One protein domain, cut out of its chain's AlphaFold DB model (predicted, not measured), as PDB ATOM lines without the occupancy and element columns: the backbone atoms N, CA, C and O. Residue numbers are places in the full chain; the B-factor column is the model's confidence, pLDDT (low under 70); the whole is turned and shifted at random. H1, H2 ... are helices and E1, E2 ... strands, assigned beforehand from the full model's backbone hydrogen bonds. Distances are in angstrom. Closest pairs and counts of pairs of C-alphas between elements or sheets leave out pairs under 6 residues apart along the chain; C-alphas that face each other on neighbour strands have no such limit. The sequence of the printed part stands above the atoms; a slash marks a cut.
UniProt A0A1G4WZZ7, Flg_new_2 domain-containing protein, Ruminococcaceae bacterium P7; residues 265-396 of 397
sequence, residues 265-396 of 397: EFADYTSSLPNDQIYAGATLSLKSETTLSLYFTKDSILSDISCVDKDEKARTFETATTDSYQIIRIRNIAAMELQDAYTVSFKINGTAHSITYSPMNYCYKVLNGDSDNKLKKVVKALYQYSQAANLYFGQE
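This is residues 265 to 396 of the 397 residues of the protein "Flg_new_2 domain-containing protein" of Ruminococcaceae bacterium P7 (UniProt A0A1G4WZZ7). Two strongly twisted antiparallel sheets, E1 E2 E5 E4 and E3 E6 E7, lie face to face as a sandwich, and a helical hairpin, H1 and H2, sits at one end of it. The short helix H1 packs on edge strand E1, while the long helix H2 lies beyond H1, away from the strands; the opening stretch, residues 265 to 278, runs along the outside by E7. The printed part has 132 residues, with seven named strands followed by two named helices, in the order E1 E2 E3 E4 E5 E6 E7 H1 H2. The class is mixed, helices and strands; the whole is compact, with a radius of gyration of the C-alphas of 15.0 A and spans of 44 by 36 by 27 A.

The larger sheet holds E1, residues 279 to 285, beginning at C-alpha 279 (24.821, 4.861, -19.705); E2, residues 291 to 297, 19.5 A long; E5, residues 325 to 330; and E4, residues 318 to 321. The other sheet holds E3, residues 302 to 308; E6, residues 342 to 348, 19.1 A; and E7, residues 351 to 357, 20.2 A. H1 is residues 359 to 368, 14.6 A. H2 is residues 373 to 394, 31.3 A, ending at C-alpha 394 (19.848, 5.426, -52.941).

In the sheet E1 E2 E5 E4, E1 and E2 form a hairpin, with N 283 and O 293 3.0 A apart. E2 and E5 are antiparallel, with N 294 and O 328 2.9 A apart. E4 and E5 are a hairpin, with N 320 and O 327 2.9 A apart. The sheet E3 E6 E7 faces it, the facing parts 11.2 A centre to centre and the strands at 30 degrees. There N 306 and O 345 of E3 and E6 are 2.9 A apart, and in the hairpin E6 and E7 N 346 and O 353 are 2.9 A apart. Residues 270 to 271 pair antiparallel with residues 355 to 356 of E7. H1 is on the larger sheet with residues 359 to 363, over E1 at a height of 9.0 A, and runs across the strands, at 83 degrees to E1 on the local plane; the C-alphas of Leu 284 and Pro 359, the closest of E1 and H1, are 6.8 A apart. H2 is on neither sheet. It touches H1 with residues 375 to 383 alone, at a steep tilt of 41 degrees, opposite ways; the closest C-alphas, of Leu 367 and Lys 376, are 5.6 A apart. Every O i to N i+4 pair is within hydrogen-bond range in H1 and H2.

The C-alphas of Asp 299 and Glu 396, the two farthest apart, are 46.7 A apart. The printed part has no cut. The link E5 to E6, 11 residues, is long. Residues 369 to 374 stand free. The mean pLDDT of the printed part is 93.2, and residues 395 to 396 are under 70.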
ATOM      1  N   GLU A 265      12.115  10.619 -34.778       95.56
ATOM      2  CA  GLU A 265      12.545   9.228 -34.571       95.56
ATOM      3  C   GLU A 265      13.976   9.132 -34.019       95.56
ATOM      4  O   GLU A 265      14.307   8.176 -33.325       95.56
ATOM      5  N   PHE A 266      14.799  10.160 -34.248       96.81
ATOM      6  CA  PHE A 266      16.139  10.267 -33.681       96.81
ATOM      7  C   PHE A 266      16.158  10.916 -32.289       96.81
ATOM      8  O   PHE A 266      17.239  11.106 -31.730       96.81
ATOM      9  N   ALA A 267      15.008  11.251 -31.695       96.06
ATOM     10  CA  ALA A 267      14.970  11.888 -30.377       96.06
ATOM     11  C   ALA A 267      15.590  11.017 -29.277       96.06
ATOM     12  O   ALA A 267      16.348  11.518 -28.440       96.06
ATOM     13  N   ASP A 268      15.334   9.710 -29.342       94.06
ATOM     14  CA  ASP A 268      15.729   8.746 -28.323       94.06
ATOM     15  C   ASP A 268      16.485   7.546 -28.900       94.06
ATOM     16  O   ASP A 268      16.395   7.209 -30.079       94.06
ATOM     17  N   TYR A 269      17.248   6.898 -28.024       94.31
ATOM     18  CA  TYR A 269      17.944   5.641 -28.284       94.31
ATOM     19  C   TYR A 269      17.198   4.491 -27.604       94.31
ATOM     20  O   TYR A 269      16.462   4.705 -26.638       94.31
ATOM     21  N   THR A 270      17.416   3.255 -28.052       95.88
ATOM     22  CA  THR A 270      16.833   2.078 -27.391       95.88
ATOM     23  C   THR A 270      17.895   1.352 -26.573       95.88
ATOM     24  O   THR A 270      19.071   1.312 -26.934       95.88
ATOM     25  N   SER A 271      17.517   0.809 -25.414       95.25
ATOM     26  CA  SER A 271      18.436   0.020 -24.592       95.25
ATOM     27  C   SER A 271      17.699  -1.021 -23.756       95.25
ATOM     28  O   SER A 271      16.528  -0.847 -23.425       95.25
ATOM     29  N   SER A 272      18.404  -2.091 -23.400       95.50
ATOM     30  CA  SER A 272      17.950  -3.125 -22.456       95.50
ATOM     31  C   SER A 272      18.698  -3.055 -21.119       95.50
ATOM     32  O   SER A 272      18.799  -4.045 -20.392       95.50
ATOM     33  N   LEU A 273      19.268  -1.887 -20.806       91.06
ATOM     34  CA  LEU A 273      20.046  -1.660 -19.593       91.06
ATOM     35  C   LEU A 273      19.176  -1.788 -18.332       91.06
ATOM     36  O   LEU A 273      18.014  -1.383 -18.339       91.06
ATOM     37  N   PRO A 274      19.730  -2.316 -17.227       84.12
ATOM     38  CA  PRO A 274      18.961  -2.548 -16.006       84.12
ATOM     39  C   PRO A 274      18.615  -1.246 -15.267       84.12
ATOM     40  O   PRO A 274      17.639  -1.216 -14.522       84.12
ATOM     41  N   ASN A 275      19.400  -0.181 -15.457       85.88
ATOM     42  CA  ASN A 275      19.020   1.188 -15.116       85.88
ATOM     43  C   ASN A 275      19.765   2.194 -16.016       85.88
ATOM     44  O   ASN A 275      20.805   1.868 -16.596       85.88
ATOM     45  N   ASP A 276      19.228   3.404 -16.121       78.19
ATOM     46  CA  ASP A 276      19.692   4.490 -16.987       78.19
ATOM     47  C   ASP A 276      21.039   5.101 -16.566       78.19
ATOM     48  O   ASP A 276      21.812   5.502 -17.431       78.19
ATOM     49  N   GLN A 277      21.387   5.082 -15.277       83.75
ATOM     50  CA  GLN A 277      22.652   5.622 -14.752       83.75
ATOM     51  C   GLN A 277      23.890   4.889 -15.274       83.75
ATOM     52  O   GLN A 277      24.989   5.426 -15.185       83.75
ATOM     53  N   ILE A 278      23.742   3.679 -15.823       89.81
ATOM     54  CA  ILE A 278      24.865   2.923 -16.397       89.81
ATOM     55  C   ILE A 278      25.368   3.584 -17.680       89.81
ATOM     56  O   ILE A 278      26.571   3.557 -17.947       89.81
ATOM     57  N   TYR A 279      24.472   4.175 -18.470       95.19
ATOM     58  CA  TYR A 279      24.821   4.861 -19.705       95.19
ATOM     59  C   TYR A 279      24.934   6.362 -19.456       95.19
ATOM     60  O   TYR A 279      23.956   7.048 -19.180       95.19
ATOM     61  N   ALA A 280      26.152   6.880 -19.569       94.75
ATOM     62  CA  ALA A 280      26.457   8.272 -19.266       94.75
ATOM     63  C   ALA A 280      26.218   9.220 -20.451       94.75
ATOM     64  O   ALA A 280      26.167  10.433 -20.260       94.75
ATOM     65  N   GLY A 281      26.088   8.688 -21.670       95.25
ATOM     66  CA  GLY A 281      25.800   9.469 -22.870       95.25
ATOM     67  C   GLY A 281      26.658   9.090 -24.073       95.25
ATOM     68  O   GLY A 281      27.340   8.061 -24.092       95.25
ATOM     69  N   ALA A 282      26.618   9.943 -25.095       97.12
ATOM     70  CA  ALA A 282      27.370   9.783 -26.332       97.12
ATOM     71  C   ALA A 282      28.092  11.068 -26.731       97.12
ATOM     72  O   ALA A 282      27.643  12.171 -26.421       97.12
ATOM     73  N   THR A 283      29.170  10.913 -27.493       96.81
ATOM     74  CA  THR A 283      29.796  12.005 -28.240       96.81
ATOM     75  C   THR A 283      29.982  11.609 -29.696       96.81
ATOM     76  O   THR A 283      30.120  10.426 -30.022       96.81
ATOM     77  N   LEU A 284      30.001  12.615 -30.566       95.12
ATOM     78  CA  LEU A 284      30.347  12.465 -31.971       95.12
ATOM     79  C   LEU A 284      31.603  13.292 -32.253       95.12
ATOM     80  O   LEU A 284      31.583  14.520 -32.178       95.12
ATOM     81  N   SER A 285      32.716  12.616 -32.535       91.50
ATOM     82  CA  SER A 285      33.956  13.278 -32.940       91.50
ATOM     83  C   SER A 285      33.936  13.520 -34.444       91.50
ATOM     84  O   SER A 285      33.733  12.582 -35.211       91.50
ATOM     85  N   LEU A 286      34.173  14.774 -34.836       86.12
ATOM     86  CA  LEU A 286      34.134  15.254 -36.227       86.12
ATOM     87  C   LEU A 286      35.495  15.789 -36.714       86.12
ATOM     88  O   LEU A 286      35.597  16.346 -37.802       86.12
ATOM     89  N   LYS A 287      36.542  15.692 -35.880       76.06
ATOM     90  CA  LYS A 287      37.842  16.338 -36.140       76.06
ATOM     91  C   LYS A 287      38.656  15.637 -37.226       76.06
ATOM     92  O   LYS A 287      39.425  16.302 -37.907       76.06
ATOM     93  N   SER A 288      38.524  14.323 -37.357       72.25
ATOM     94  CA  SER A 288      39.177  13.523 -38.397       72.25
ATOM     95  C   SER A 288      38.136  12.623 -39.056       72.25
ATOM     96  O   SER A 288      37.429  13.076 -39.949       72.25
ATOM     97  N   GLU A 289      37.989  11.403 -38.549       83.44
ATOM     98  CA  GLU A 289      36.953  10.454 -38.940       83.44
ATOM     99  C   GLU A 289      35.694  10.657 -38.097       83.44
ATOM    100  O   GLU A 289      35.785  10.981 -36.903       83.44
ATOM    101  N   THR A 290      34.520  10.401 -38.679       89.44
ATOM    102  CA  THR A 290      33.275  10.399 -37.906       89.44
ATOM    103  C   THR A 290      33.301   9.222 -36.935       89.44
ATOM    104  O   THR A 290      33.212   8.061 -37.341       89.44
ATOM    105  N   THR A 291      33.432   9.526 -35.642       93.62
ATOM    106  CA  THR A 291      33.479   8.518 -34.574       93.62
ATOM    107  C   THR A 291      32.357   8.736 -33.576       93.62
ATOM    108  O   THR A 291      32.335   9.754 -32.879       93.62
ATOM    109  N   LEU A 292      31.477   7.744 -33.448       96.69
ATOM    110  CA  LEU A 292      30.490   7.675 -32.376       96.69
ATOM    111  C   LEU A 292      31.125   7.011 -31.150       96.69
ATOM    112  O   LEU A 292      31.617   5.887 -31.232       96.69
ATOM    113  N   SER A 293      31.115   7.698 -30.011       97.94
ATOM    114  CA  SER A 293      31.578   7.146 -28.732       97.94
ATOM    115  C   SER A 293      30.417   7.023 -27.756       97.94
ATOM    116  O   SER A 293      29.727   8.006 -27.498       97.94
ATOM    117  N   LEU A 294      30.229   5.834 -27.189       97.88
ATOM    118  CA  LEU A 294      29.228   5.537 -26.165       97.88
ATOM    119  C   LEU A 294      29.920   5.379 -24.809       97.88
ATOM    120  O   LEU A 294      30.892   4.629 -24.698       97.88
ATOM    121  N   TYR A 295      29.428   6.086 -23.793       97.50
ATOM    122  CA  TYR A 295      30.047   6.164 -22.472       97.50
ATOM    123  C   TYR A 295      29.213   5.402 -21.454       97.50
ATOM    124  O   TYR A 295      28.021   5.654 -21.291       97.50
ATOM    125  N   PHE A 296      29.869   4.510 -20.725       96.12
ATOM    126  CA  PHE A 296      29.273   3.720 -19.660       96.12
ATOM    127  C   PHE A 296      30.030   3.965 -18.363       96.12
ATOM    128  O   PHE A 296      31.256   4.092 -18.372       96.12
ATOM    129  N   THR A 297      29.324   4.027 -17.240       94.31
ATOM    130  CA  THR A 297      29.962   4.180 -15.924       94.31
ATOM    131  C   THR A 297      30.938   3.039 -15.660       94.31
ATOM    132  O   THR A 297      30.665   1.880 -15.986       94.31
ATOM    133  N   LYS A 298      32.080   3.349 -15.046       88.81
ATOM    134  CA  LYS A 298      33.112   2.348 -14.741       88.81
ATOM    135  C   LYS A 298      32.671   1.297 -13.714       88.81
ATOM    136  O   LYS A 298      33.218   0.200 -13.713       88.81
ATOM    137  N   ASP A 299      31.655   1.602 -12.908       85.56
ATOM    138  CA  ASP A 299      31.108   0.694 -11.891       85.56
ATOM    139  C   ASP A 299      30.470  -0.571 -12.492       85.56
ATOM    140  O   ASP A 299      30.358  -1.595 -11.821       85.56
ATOM    141  N   SER A 300      30.083  -0.527 -13.772       83.50
ATOM    142  CA  SER A 300      29.505  -1.662 -14.499       83.50
ATOM    143  C   SER A 300      30.501  -2.218 -15.512       83.50
ATOM    144  O   SER A 300      30.512  -1.781 -16.658       83.50
ATOM    145  N   ILE A 301      31.348  -3.174 -15.114       87.69
ATOM    146  CA  ILE A 301      32.337  -3.793 -16.018       87.69
ATOM    147  C   ILE A 301      31.617  -4.487 -17.180       87.69
ATOM    148  O   ILE A 301      30.788  -5.373 -16.957       87.69
ATOM    149  N   LEU A 302      31.955  -4.090 -18.408       93.81
ATOM    150  CA  LEU A 302      31.382  -4.655 -19.626       93.81
ATOM    151  C   LEU A 302      32.252  -5.812 -20.129       93.81
ATOM    152  O   LEU A 302      33.472  -5.680 -20.231       93.81
ATOM    153  N   SER A 303      31.634  -6.935 -20.487       95.38
ATOM    154  CA  SER A 303      32.308  -8.069 -21.137       95.38
ATOM    155  C   SER A 303      31.537  -8.548 -22.368       95.38
ATOM    156  O   SER A 303      30.404  -8.128 -22.586       95.38
ATOM    157  N   ASP A 304      32.129  -9.438 -23.170       97.00
ATOM    158  CA  ASP A 304      31.506 -10.032 -24.368       97.00
ATOM    159  C   ASP A 304      30.898  -8.989 -25.323       97.00
ATOM    160  O   ASP A 304      29.767  -9.129 -25.788       97.00
ATOM    161  N   ILE A 305      31.644  -7.909 -25.570       97.81
ATOM    162  CA  ILE A 305      31.172  -6.778 -26.367       97.81
ATOM    163  C   ILE A 305      31.146  -7.165 -27.850       97.81
ATOM    164  O   ILE A 305      32.126  -7.686 -28.383       97.81
ATOM    165  N   SER A 306      30.045  -6.853 -28.525       98.06
ATOM    166  CA  SER A 306      29.913  -6.898 -29.978       98.06
ATOM    167  C   SER A 306      29.163  -5.669 -30.488       98.06
ATOM    168  O   SER A 306      28.423  -5.021 -29.749       98.06
ATOM    169  N   CYS A 307      29.363  -5.335 -31.761       98.38
ATOM    170  CA  CYS A 307      28.671  -4.238 -32.425       98.38
ATOM    171  C   CYS A 307      28.189  -4.696 -33.800       98.38
ATOM    172  O   CYS A 307      28.955  -5.303 -34.552       98.38
ATOM    173  N   VAL A 308      26.943  -4.371 -34.133       98.25
ATOM    174  CA  VAL A 308      26.362  -4.573 -35.468       98.25
ATOM    175  C   VAL A 308      25.738  -3.278 -35.984       98.25
ATOM    176  O   VAL A 308      25.376  -2.410 -35.186       98.25
ATOM    177  N   ASP A 309      25.649  -3.128 -37.302       96.31
ATOM    178  CA  ASP A 309      24.877  -2.059 -37.946       96.31
ATOM    179  C   ASP A 309      23.381  -2.416 -38.060       96.31
ATOM    180  O   ASP A 309      22.921  -3.425 -37.513       96.31
ATOM    181  N   LYS A 310      22.612  -1.564 -38.751       93.75
ATOM    182  CA  LYS A 310      21.165  -1.730 -38.950       93.75
ATOM    183  C   LYS A 310      20.779  -3.010 -39.699       93.75
ATOM    184  O   LYS A 310      19.640  -3.447 -39.574       93.75
ATOM    185  N   ASP A 311      21.711  -3.600 -40.449       95.25
ATOM    186  CA  ASP A 311      21.507  -4.808 -41.251       95.25
ATOM    187  C   ASP A 311      22.112  -6.049 -40.556       95.25
ATOM    188  O   ASP A 311      22.366  -7.070 -41.193       95.25
ATOM    189  N   GLU A 312      22.371  -5.958 -39.244       95.94
ATOM    190  CA  GLU A 312      22.984  -6.994 -38.397       95.94
ATOM    191  C   GLU A 312      24.414  -7.392 -38.806       95.94
ATOM    192  O   GLU A 312      24.965  -8.391 -38.327       95.94
ATOM    193  N   LYS A 313      25.073  -6.599 -39.654       95.94
ATOM    194  CA  LYS A 313      26.447  -6.869 -40.067       95.94
ATOM    195  C   LYS A 313      27.415  -6.403 -38.987       95.94
ATOM    196  O   LYS A 313      27.328  -5.292 -38.464       95.94
ATOM    197  N   ALA A 314      28.374  -7.268 -38.660       97.12
ATOM    198  CA  ALA A 314      29.387  -6.982 -37.651       97.12
ATOM    199  C   ALA A 314      30.201  -5.725 -38.007       97.12
ATOM    200  O   ALA A 314      30.717  -5.595 -39.120       97.12
ATOM    201  N   ARG A 315      30.357  -4.829 -37.028       95.12
ATOM    202  CA  ARG A 315      31.174  -3.616 -37.121       95.12
ATOM    203  C   ARG A 315      32.374  -3.716 -36.194       95.12
ATOM    204  O   ARG A 315      32.283  -4.225 -35.077       95.12
ATOM    205  N   THR A 316      33.507  -3.205 -36.663       93.38
ATOM    206  CA  THR A 316      34.683  -3.022 -35.817       93.38
ATOM    207  C   THR A 316      34.423  -1.906 -34.811       93.38
ATOM    208  O   THR A 316      33.747  -0.918 -35.101       93.38
ATOM    209  N   PHE A 317      34.958  -2.076 -33.609       95.75
ATOM    210  CA  PHE A 317      34.875  -1.088 -32.546       95.75
ATOM    211  C   PHE A 317      36.157  -1.118 -31.721       95.75
ATOM    212  O   PHE A 317      36.881  -2.115 -31.696       95.75
ATOM    213  N   GLU A 318      36.415  -0.028 -31.015       96.69
ATOM    214  CA  GLU A 318      37.480   0.054 -30.024       96.69
ATOM    215  C   GLU A 318      36.893   0.260 -28.637       96.69
ATOM    216  O   GLU A 318      35.848   0.893 -28.473       96.69
ATOM    217  N   THR A 319      37.607  -0.217 -27.623       96.31
ATOM    218  CA  THR A 319      37.291   0.079 -26.229       96.31
ATOM    219  C   THR A 319      38.375   0.948 -25.611       96.31
ATOM    220  O   THR A 319      39.556   0.859 -25.945       96.31
ATOM    221  N   ALA A 320      37.972   1.824 -24.700       95.69
ATOM    222  CA  ALA A 320      38.887   2.600 -23.879       95.69
ATOM    223  C   ALA A 320      38.322   2.783 -22.476       95.69
ATOM    224  O   ALA A 320      37.126   2.613 -22.241       95.69
ATOM    225  N   THR A 321      39.185   3.160 -21.539       94.12
ATOM    226  CA  THR A 321      38.779   3.477 -20.172       94.12
ATOM    227  C   THR A 321      39.369   4.807 -19.734       94.12
ATOM    228  O   THR A 321      40.435   5.220 -20.186       94.12
ATOM    229  N   THR A 322      38.637   5.489 -18.867       93.88
ATOM    230  CA  THR A 322      39.077   6.671 -18.125       93.88
ATOM    231  C   THR A 322      38.904   6.391 -16.631       93.88
ATOM    232  O   THR A 322      38.575   5.266 -16.229       93.88
ATOM    233  N   ASP A 323      39.099   7.398 -15.786       91.06
ATOM    234  CA  ASP A 323      38.814   7.266 -14.357       91.06
ATOM    235  C   ASP A 323      37.319   7.043 -14.088       91.06
ATOM    236  O   ASP A 323      36.982   6.268 -13.196       91.06
ATOM    237  N   SER A 324      36.437   7.623 -14.909       94.25
ATOM    238  CA  SER A 324      34.981   7.597 -14.696       94.25
ATOM    239  C   SER A 324      34.210   6.682 -15.653       94.25
ATOM    240  O   SER A 324      33.116   6.229 -15.315       94.25
ATOM    241  N   TYR A 325      34.763   6.380 -16.833       96.62
ATOM    242  CA  TYR A 325      34.011   5.735 -17.916       96.62
ATOM    243  C   TYR A 325      34.740   4.572 -18.588       96.62
ATOM    244  O   TYR A 325      35.953   4.623 -18.796       96.62
ATOM    245  N   GLN A 326      33.962   3.579 -19.014       96.25
ATOM    246  CA  GLN A 326      34.272   2.679 -20.123       96.25
ATOM    247  C   GLN A 326      33.655   3.253 -21.400       96.25
ATOM    248  O   GLN A 326      32.524   3.735 -21.385       96.25
ATOM    249  N   ILE A 327      34.404   3.235 -22.497       97.56
ATOM    250  CA  ILE A 327      34.032   3.889 -23.753       97.56
ATOM    251  C   ILE A 327      34.079   2.855 -24.868       97.56
ATOM    252  O   ILE A 327      35.091   2.172 -25.015       97.56
ATOM    253  N   ILE A 328      33.018   2.784 -25.666       97.94
ATOM    254  CA  ILE A 328      32.967   1.996 -26.900       97.94
ATOM    255  C   ILE A 328      32.945   2.975 -28.070       97.94
ATOM    256  O   ILE A 328      32.100   3.869 -28.102       97.94
ATOM    257  N   ARG A 329      33.888   2.836 -29.004       97.56
ATOM    258  CA  ARG A 329      34.042   3.721 -30.165       97.56
ATOM    259  C   ARG A 329      33.752   2.976 -31.453       97.56
ATOM    260  O   ARG A 329      34.428   1.999 -31.761       97.56
ATOM    261  N   ILE A 330      32.799   3.491 -32.213       96.00
ATOM    262  CA  ILE A 330      32.482   3.057 -33.570       96.00
ATOM    263  C   ILE A 330      33.073   4.115 -34.499       96.00
ATOM    264  O   ILE A 330      32.617   5.260 -34.522       96.00
ATOM    265  N   ARG A 331      34.155   3.746 -35.182       91.25
ATOM    266  CA  ARG A 331      34.958   4.635 -36.033       91.25
ATOM    267  C   ARG A 331      34.536   4.541 -37.492       91.25
ATOM    268  O   ARG A 331      33.851   3.593 -37.877       91.25
ATOM    269  N   ASN A 332      35.012   5.492 -38.294       87.50
ATOM    270  CA  ASN A 332      34.877   5.480 -39.747       87.50
ATOM    271  C   ASN A 332      33.418   5.259 -40.206       87.50
ATOM    272  O   ASN A 332      33.154   4.435 -41.080       87.50
ATOM    273  N   ILE A 333      32.474   6.005 -39.620       91.56
ATOM    274  CA  ILE A 333      31.059   5.983 -40.023       91.56
ATOM    275  C   ILE A 333      30.882   6.786 -41.315       91.56
ATOM    276  O   ILE A 333      31.096   8.001 -41.310       91.56
ATOM    277  N   ALA A 334      30.516   6.114 -42.412       90.19
ATOM    278  CA  ALA A 334      30.335   6.742 -43.725       90.19
ATOM    279  C   ALA A 334      29.177   7.743 -43.740       90.19
ATOM    280  O   ALA A 334      28.224   7.613 -42.979       90.19
ATOM    281  N   ALA A 335      29.229   8.722 -44.647       89.06
ATOM    282  CA  ALA A 335      28.198   9.759 -44.754       89.06
ATOM    283  C   ALA A 335      26.782   9.185 -44.962       89.06
ATOM    284  O   ALA A 335      25.813   9.673 -44.375       89.06
ATOM    285  N   MET A 336      26.683   8.114 -45.753       89.56
ATOM    286  CA  MET A 336      25.443   7.362 -45.981       89.56
ATOM    287  C   MET A 336      24.997   6.535 -44.762       89.56
ATOM    288  O   MET A 336      23.817   6.271 -44.591       89.56
ATOM    289  N   GLU A 337      25.924   6.174 -43.874       93.50
ATOM    290  CA  GLU A 337      25.645   5.401 -42.657       93.50
ATOM    291  C   GLU A 337      25.330   6.315 -41.454       93.50
ATOM    292  O   GLU A 337      25.026   5.841 -40.365       93.50
ATOM    293  N   LEU A 338      25.395   7.647 -41.602       93.81
ATOM    294  CA  LEU A 338      25.187   8.579 -40.484       93.81
ATOM    295  C   LEU A 338      23.780   8.498 -39.869       93.81
ATOM    296  O   LEU A 338      23.600   8.878 -38.709       93.81
ATOM    297  N   GLN A 339      22.793   8.031 -40.636       95.00
ATOM    298  CA  GLN A 339      21.423   7.808 -40.160       95.00
ATOM    299  C   GLN A 339      21.210   6.379 -39.652       95.00
ATOM    300  O   GLN A 339      20.199   6.112 -39.005       95.00
ATOM    301  N   ASP A 340      22.167   5.479 -39.890       95.56
ATOM    302  CA  ASP A 340      22.063   4.087 -39.479       95.56
ATOM    303  C   ASP A 340      22.252   3.956 -37.970       95.56
ATOM    304  O   ASP A 340      23.067   4.632 -37.330       95.56
ATOM    305  N   ALA A 341      21.474   3.052 -37.386       96.69
ATOM    306  CA  ALA A 341      21.594   2.707 -35.986       96.69
ATOM    307  C   ALA A 341      22.637   1.601 -35.794       96.69
ATOM    308  O   ALA A 341      22.664   0.615 -36.531       96.69
ATOM    309  N   TYR A 342      23.452   1.738 -34.753       98.12
ATOM    310  CA  TYR A 342      24.416   0.726 -34.345       98.12
ATOM    311  C   TYR A 342      23.976   0.100 -33.034       98.12
ATOM    312  O   TYR A 342      23.744   0.810 -32.054       98.12
ATOM    313  N   THR A 343      23.884  -1.229 -33.008       98.50
ATOM    314  CA  THR A 343      23.527  -1.982 -31.805       98.50
ATOM    315  C   THR A 343      24.777  -2.570 -31.178       98.50
ATOM    316  O   THR A 343      25.411  -3.469 -31.733       98.50
ATOM    317  N   VAL A 344      25.111  -2.077 -29.990       98.25
ATOM    318  CA  VAL A 344      26.198  -2.595 -29.168       98.25
ATOM    319  C   VAL A 344      25.609  -3.541 -28.134       98.25
ATOM    320  O   VAL A 344      24.780  -3.130 -27.324       98.25
ATOM    321  N   SER A 345      26.042  -4.798 -28.160       98.19
ATOM    322  CA  SER A 345      25.650  -5.829 -27.195       98.19
ATOM    323  C   SER A 345      26.817  -6.153 -26.273       98.19
ATOM    324  O   SER A 345      27.964  -6.151 -26.704       98.19
ATOM    325  N   PHE A 346      26.539  -6.409 -25.001       97.12
ATOM    326  CA  PHE A 346      27.551  -6.708 -23.985       97.12
ATOM    327  C   PHE A 346      26.914  -7.422 -22.793       97.12
ATOM    328  O   PHE A 346      25.693  -7.554 -22.700       97.12
ATOM    329  N   LYS A 347      27.736  -7.876 -21.848       96.12
ATOM    330  CA  LYS A 347      27.289  -8.421 -20.569       96.12
ATOM    331  C   LYS A 347      27.712  -7.550 -19.399       96.12
ATOM    332  O   LYS A 347      28.823  -7.027 -19.380       96.12
ATOM    333  N   ILE A 348      26.837  -7.476 -18.400       94.06
ATOM    334  CA  ILE A 348      27.116  -6.932 -17.067       94.06
ATOM    335  C   ILE A 348      26.834  -8.055 -16.072       94.06
ATOM    336  O   ILE A 348      25.737  -8.609 -16.060       94.06
ATOM    337  N   ASN A 349      27.828  -8.436 -15.265       90.56
ATOM    338  CA  ASN A 349      27.715  -9.545 -14.302       90.56
ATOM    339  C   ASN A 349      27.181 -10.860 -14.922       90.56
ATOM    340  O   ASN A 349      26.484 -11.631 -14.268       90.56
ATOM    341  N   GLY A 350      27.492 -11.115 -16.200       91.81
ATOM    342  CA  GLY A 350      27.049 -12.301 -16.942       91.81
ATOM    343  C   GLY A 350      25.667 -12.196 -17.607       91.81
ATOM    344  O   GLY A 350      25.335 -13.063 -18.416       91.81
ATOM    345  N   THR A 351      24.887 -11.145 -17.341       95.00
ATOM    346  CA  THR A 351      23.587 -10.889 -17.987       95.00
ATOM    347  C   THR A 351      23.766 -10.049 -19.248       95.00
ATOM    348  O   THR A 351      24.501  -9.067 -19.227       95.00
ATOM    349  N   ALA A 352      23.119 -10.447 -20.347       97.00
ATOM    350  CA  ALA A 352      23.215  -9.764 -21.636       97.00
ATOM    351  C   ALA A 352      22.351  -8.497 -21.684       97.00
ATOM    352  O   ALA A 352      21.194  -8.513 -21.267       97.00
ATOM    353  N   HIS A 353      22.923  -7.434 -22.241       97.19
ATOM    354  CA  HIS A 353      22.307  -6.131 -22.449       97.19
ATOM    355  C   HIS A 353      22.745  -5.549 -23.794       97.19
ATOM    356  O   HIS A 353      23.698  -6.014 -24.423       97.19
ATOM    357  N   SER A 354      22.045  -4.507 -24.224       97.38
ATOM    358  CA  SER A 354      22.305  -3.806 -25.470       97.38
ATOM    359  C   SER A 354      21.921  -2.334 -25.394       97.38
ATOM    360  O   SER A 354      21.056  -1.934 -24.605       97.38
ATOM    361  N   ILE A 355      22.553  -1.538 -26.250       97.75
ATOM    362  CA  ILE A 355      22.144  -0.178 -26.592       97.75
ATOM    363  C   ILE A 355      22.196  -0.013 -28.110       97.75
ATOM    364  O   ILE A 355      23.150  -0.458 -28.748       97.75
ATOM    365  N   THR A 356      21.185   0.633 -28.678       98.06
ATOM    366  CA  THR A 356      21.116   0.962 -30.100       98.06
ATOM    367  C   THR A 356      21.097   2.474 -30.254       98.06
ATOM    368  O   THR A 356      20.217   3.137 -29.709       98.06
ATOM    369  N   TYR A 357      22.086   3.016 -30.965       98.12
ATOM    370  CA  TYR A 357      22.326   4.456 -31.077       98.12
ATOM    371  C   TYR A 357      22.829   4.808 -32.485       98.12
ATOM    372  O   TYR A 357      23.636   4.069 -33.048       98.12
ATOM    373  N   SER A 358      22.404   5.944 -33.038       97.19
ATOM    374  CA  SER A 358      22.908   6.492 -34.305       97.19
ATOM    375  C   SER A 358      23.623   7.835 -34.106       97.19
ATOM    376  O   SER A 358      23.363   8.551 -33.132       97.19
ATOM    377  N   PRO A 359      24.499   8.254 -35.035       97.06
ATOM    378  CA  PRO A 359      24.994   9.629 -35.062       97.06
ATOM    379  C   PRO A 359      23.859  10.664 -35.065       97.06
ATOM    380  O   PRO A 359      23.965  11.686 -34.384       97.06
ATOM    381  N   MET A 360      22.736  10.379 -35.736       97.19
ATOM    382  CA  MET A 360      21.579  11.279 -35.739       97.19
ATOM    383  C   MET A 360      20.900  11.431 -34.376       97.19
ATOM    384  O   MET A 360      20.410  12.522 -34.092       97.19
ATOM    385  N   ASN A 361      20.958  10.436 -33.482       97.94
ATOM    386  CA  ASN A 361      20.506  10.630 -32.100       97.94
ATOM    387  C   ASN A 361      21.312  11.718 -31.374       97.94
ATOM    388  O   ASN A 361      20.761  12.522 -30.621       97.94
ATOM    389  N   TYR A 362      22.631  11.764 -31.589       97.88
ATOM    390  CA  TYR A 362      23.475  12.830 -31.043       97.88
ATOM    391  C   TYR A 362      23.132  14.180 -31.681       97.88
ATOM    392  O   TYR A 362      22.905  15.161 -30.973       97.88
ATOM    393  N   CYS A 363      23.039  14.219 -33.011       97.69
ATOM    394  CA  CYS A 363      22.720  15.432 -33.757       97.69
ATOM    395  C   CYS A 363      21.368  16.033 -33.339       97.69
ATOM    396  O   CYS A 363      21.281  17.235 -33.085       97.69
ATOM    397  N   TYR A 364      20.332  15.203 -33.185       98.06
ATOM    398  CA  TYR A 364      19.016  15.634 -32.715       98.06
ATOM    399  C   TYR A 364      19.103  16.313 -31.344       98.06
ATOM    400  O   TYR A 364      18.569  17.408 -31.156       98.06
ATOM    401  N   LYS A 365      19.815  15.695 -30.390       96.94
ATOM    402  CA  LYS A 365      20.003  16.242 -29.035       96.94
ATOM    403  C   LYS A 365      20.780  17.556 -29.038       96.94
ATOM    404  O   LYS A 365      20.462  18.443 -28.252       96.94
ATOM    405  N   VAL A 366      21.761  17.711 -29.928       97.00
ATOM    406  CA  VAL A 366      22.479  18.983 -30.105       97.00
ATOM    407  C   VAL A 366      21.535  20.089 -30.575       97.00
ATOM    408  O   VAL A 366      21.546  21.183 -30.009       97.00
ATOM    409  N   LEU A 367      20.711  19.823 -31.594       96.69
ATOM    410  CA  LEU A 367      19.823  20.838 -32.170       96.69
ATOM    411  C   LEU A 367      18.696  21.242 -31.215       96.69
ATOM    412  O   LEU A 367      18.405  22.432 -31.098       96.69
ATOM    413  N   ASN A 368      18.120  20.274 -30.498       95.94
ATOM    414  CA  ASN A 368      16.988  20.489 -29.591       95.94
ATOM    415  C   ASN A 368      17.402  20.809 -28.143       95.94
ATOM    416  O   ASN A 368      16.549  21.113 -27.310       95.94
ATOM    417  N   GLY A 369      18.696  20.740 -27.827       93.94
ATOM    418  CA  GLY A 369      19.250  21.064 -26.514       93.94
ATOM    419  C   GLY A 369      19.857  22.467 -26.419       93.94
ATOM    420  O   GLY A 369      19.872  23.254 -27.374       93.94
ATOM    421  N   ASP A 370      20.442  22.762 -25.259       93.94
ATOM    422  CA  ASP A 370      21.161  24.013 -24.967       93.94
ATOM    423  C   ASP A 370      22.639  23.947 -25.404       93.94
ATOM    424  O   ASP A 370      23.566  24.239 -24.652       93.94
ATOM    425  N   SER A 371      22.876  23.445 -26.619       94.56
ATOM    426  CA  SER A 371      24.225  23.337 -27.189       94.56
ATOM    427  C   SER A 371      24.692  24.652 -27.812       94.56
ATOM    428  O   SER A 371      23.878  25.437 -28.303       94.56
ATOM    429  N   ASP A 372      26.014  24.835 -27.867       93.81
ATOM    430  CA  ASP A 372      26.662  25.972 -28.523       93.81
ATOM    431  C   ASP A 372      26.194  26.164 -29.981       93.81
ATOM    432  O   ASP A 372      26.003  25.204 -30.735       93.81
ATOM    433  N   ASN A 373      26.031  27.422 -30.400       93.44
ATOM    434  CA  ASN A 373      25.515  27.748 -31.729       93.44
ATOM    435  C   ASN A 373      26.449  27.296 -32.864       93.44
ATOM    436  O   ASN A 373      25.953  26.914 -33.925       93.44
ATOM    437  N   LYS A 374      27.775  27.291 -32.672       95.00
ATOM    438  CA  LYS A 374      28.721  26.780 -33.680       95.00
ATOM    439  C   LYS A 374      28.599  25.264 -33.802       95.00
ATOM    440  O   LYS A 374      28.571  24.752 -34.921       95.00
ATOM    441  N   LEU A 375      28.420  24.563 -32.676       95.62
ATOM    442  CA  LEU A 375      28.133  23.125 -32.677       95.62
ATOM    443  C   LEU A 375      26.810  22.810 -33.401       95.62
ATOM    444  O   LEU A 375      26.747  21.886 -34.212       95.62
ATOM    445  N   LYS A 376      25.759  23.607 -33.175       96.00
ATOM    446  CA  LYS A 376      24.490  23.465 -33.908       96.00
ATOM    447  C   LYS A 376      24.691  23.639 -35.416       96.00
ATOM    448  O   LYS A 376      24.191  22.822 -36.182       96.00
ATOM    449  N   LYS A 377      25.457  24.644 -35.856       96.19
ATOM    450  CA  LYS A 377      25.743  24.878 -37.285       96.19
ATOM    451  C   LYS A 377      26.468  23.703 -37.950       96.19
ATOM    452  O   LYS A 377      26.037  23.264 -39.014       96.19
ATOM    453  N   VAL A 378      27.517  23.156 -37.328       95.25
ATOM    454  CA  VAL A 378      28.238  22.003 -37.906       95.25
ATOM    455  C   VAL A 378      27.368  20.744 -37.952       95.25
ATOM    456  O   VAL A 378      27.416  20.011 -38.936       95.25
ATOM    457  N   VAL A 379      26.507  20.519 -36.953       96.06
ATOM    458  CA  VAL A 379      25.563  19.390 -36.952       96.06
ATOM    459  C   VAL A 379      24.493  19.530 -38.041       96.06
ATOM    460  O   VAL A 379      24.171  18.538 -38.694       96.06
ATOM    461  N   LYS A 380      23.983  20.743 -38.298       97.19
ATOM    462  CA  LYS A 380      23.078  20.995 -39.435       97.19
ATOM    463  C   LYS A 380      23.751  20.657 -40.767       97.19
ATOM    464  O   LYS A 380      23.168  19.939 -41.577       97.19
ATOM    465  N   ALA A 381      24.995  21.100 -40.959       96.06
ATOM    466  CA  ALA A 381      25.761  20.806 -42.170       96.06
ATOM    467  C   ALA A 381      26.018  19.297 -42.335       96.06
ATOM    468  O   ALA A 381      25.846  18.755 -43.425       96.06
ATOM    469  N   LEU A 382      26.359  18.598 -41.244       95.06
ATOM    470  CA  LEU A 382      26.547  17.145 -41.236       95.06
ATOM    471  C   LEU A 382      25.259  16.398 -41.612       95.06
ATOM    472  O   LEU A 382      25.303  15.430 -42.371       95.06
ATOM    473  N   TYR A 383      24.106  16.850 -41.114       96.44
ATOM    474  CA  TYR A 383      22.817  16.255 -41.465       96.44
ATOM    475  C   TYR A 383      22.462  16.471 -42.943       96.44
ATOM    476  O   TYR A 383      22.051  15.530 -43.620       96.44
ATOM    477  N   GLN A 384      22.667  17.676 -43.483       96.50
ATOM    478  CA  GLN A 384      22.474  17.948 -44.914       96.50
ATOM    479  C   GLN A 384      23.406  17.104 -45.793       96.50
ATOM    480  O   GLN A 384      22.971  16.571 -46.813       96.50
ATOM    481  N   TYR A 385      24.663  16.929 -45.375       93.50
ATOM    482  CA  TYR A 385      25.610  16.041 -46.047       93.50
ATOM    483  C   TYR A 385      25.142  14.581 -46.034       93.50
ATOM    484  O   TYR A 385      25.147  13.927 -47.075       93.50
ATOM    485  N   SER A 386      24.645  14.091 -44.896       94.25
ATOM    486  CA  SER A 386      24.064  12.748 -44.800       94.25
ATOM    487  C   SER A 386      22.863  12.552 -45.732       94.25
ATOM    488  O   SER A 386      22.762  11.525 -46.400       94.25
ATOM    489  N   GLN A 387      21.964  13.536 -45.818       94.44
ATOM    490  CA  GLN A 387      20.815  13.469 -46.726       94.44
ATOM    491  C   GLN A 387      21.254  13.408 -48.192       94.44
ATOM    492  O   GLN A 387      20.762  12.567 -48.944       94.44
ATOM    493  N   ALA A 388      22.210  14.250 -48.593       93.88
ATOM    494  CA  ALA A 388      22.749  14.227 -49.949       93.88
ATOM    495  C   ALA A 388      23.442  12.891 -50.267       93.88
ATOM    496  O   ALA A 388      23.274  12.366 -51.366       93.88
ATOM    497  N   ALA A 389      24.157  12.306 -49.300       92.00
ATOM    498  CA  ALA A 389      24.777  10.993 -49.459       92.00
ATOM    499  C   ALA A 389      23.719   9.900 -49.670       92.00
ATOM    500  O   ALA A 389      23.811   9.138 -50.631       92.00
ATOM    501  N   ASN A 390      22.674   9.865 -48.841       91.12
ATOM    502  CA  ASN A 390      21.582   8.900 -48.986       91.12
ATOM    503  C   ASN A 390      20.844   9.035 -50.320       91.12
ATOM    504  O   ASN A 390      20.497   8.025 -50.925       91.12
ATOM    505  N   LEU A 391      20.644  10.259 -50.812       91.50
ATOM    506  CA  LEU A 391      20.055  10.487 -52.132       91.50
ATOM    507  C   LEU A 391      20.962   9.993 -53.262       91.50
ATOM    508  O   LEU A 391      20.472   9.358 -54.189       91.50
ATOM    509  N   TYR A 392      22.265  10.264 -53.185       89.94
ATOM    510  CA  TYR A 392      23.223   9.842 -54.204       89.94
ATOM    511  C   TYR A 392      23.311   8.312 -54.304       89.94
ATOM    512  O   TYR A 392      23.148   7.753 -55.384       89.94
ATOM    513  N   PHE A 393      23.488   7.625 -53.170       85.00
ATOM    514  CA  PHE A 393      23.624   6.166 -53.140       85.00
ATOM    515  C   PHE A 393      22.291   5.421 -53.271       85.00
ATOM    516  O   PHE A 393      22.248   4.329 -53.829       85.00
ATOM    517  N   GLY A 394      21.186   6.008 -52.807       75.44
ATOM    518  CA  GLY A 394      19.848   5.426 -52.941       75.44
ATOM    519  C   GLY A 394      19.310   5.425 -54.378       75.44
ATOM    520  O   GLY A 394      18.373   4.691 -54.669       75.44
ATOM    521  N   GLN A 395      19.894   6.218 -55.283       56.28
ATOM    522  CA  GLN A 395      19.555   6.236 -56.714       56.28
ATOM    523  C   GLN A 395      20.289   5.166 -57.544       56.28
ATOM    524  O   GLN A 395      19.998   5.035 -58.736       56.28
ATOM    525  N   GLU A 396      21.237   4.427 -56.956       47.03
ATOM    526  CA  GLU A 396      21.988   3.344 -57.619       47.03
ATOM    527  C   GLU A 396      21.438   1.932 -57.313       47.03
ATOM    528  O   GLU A 396      22.019   0.944 -57.769       47.03
TER     529      GLU A 396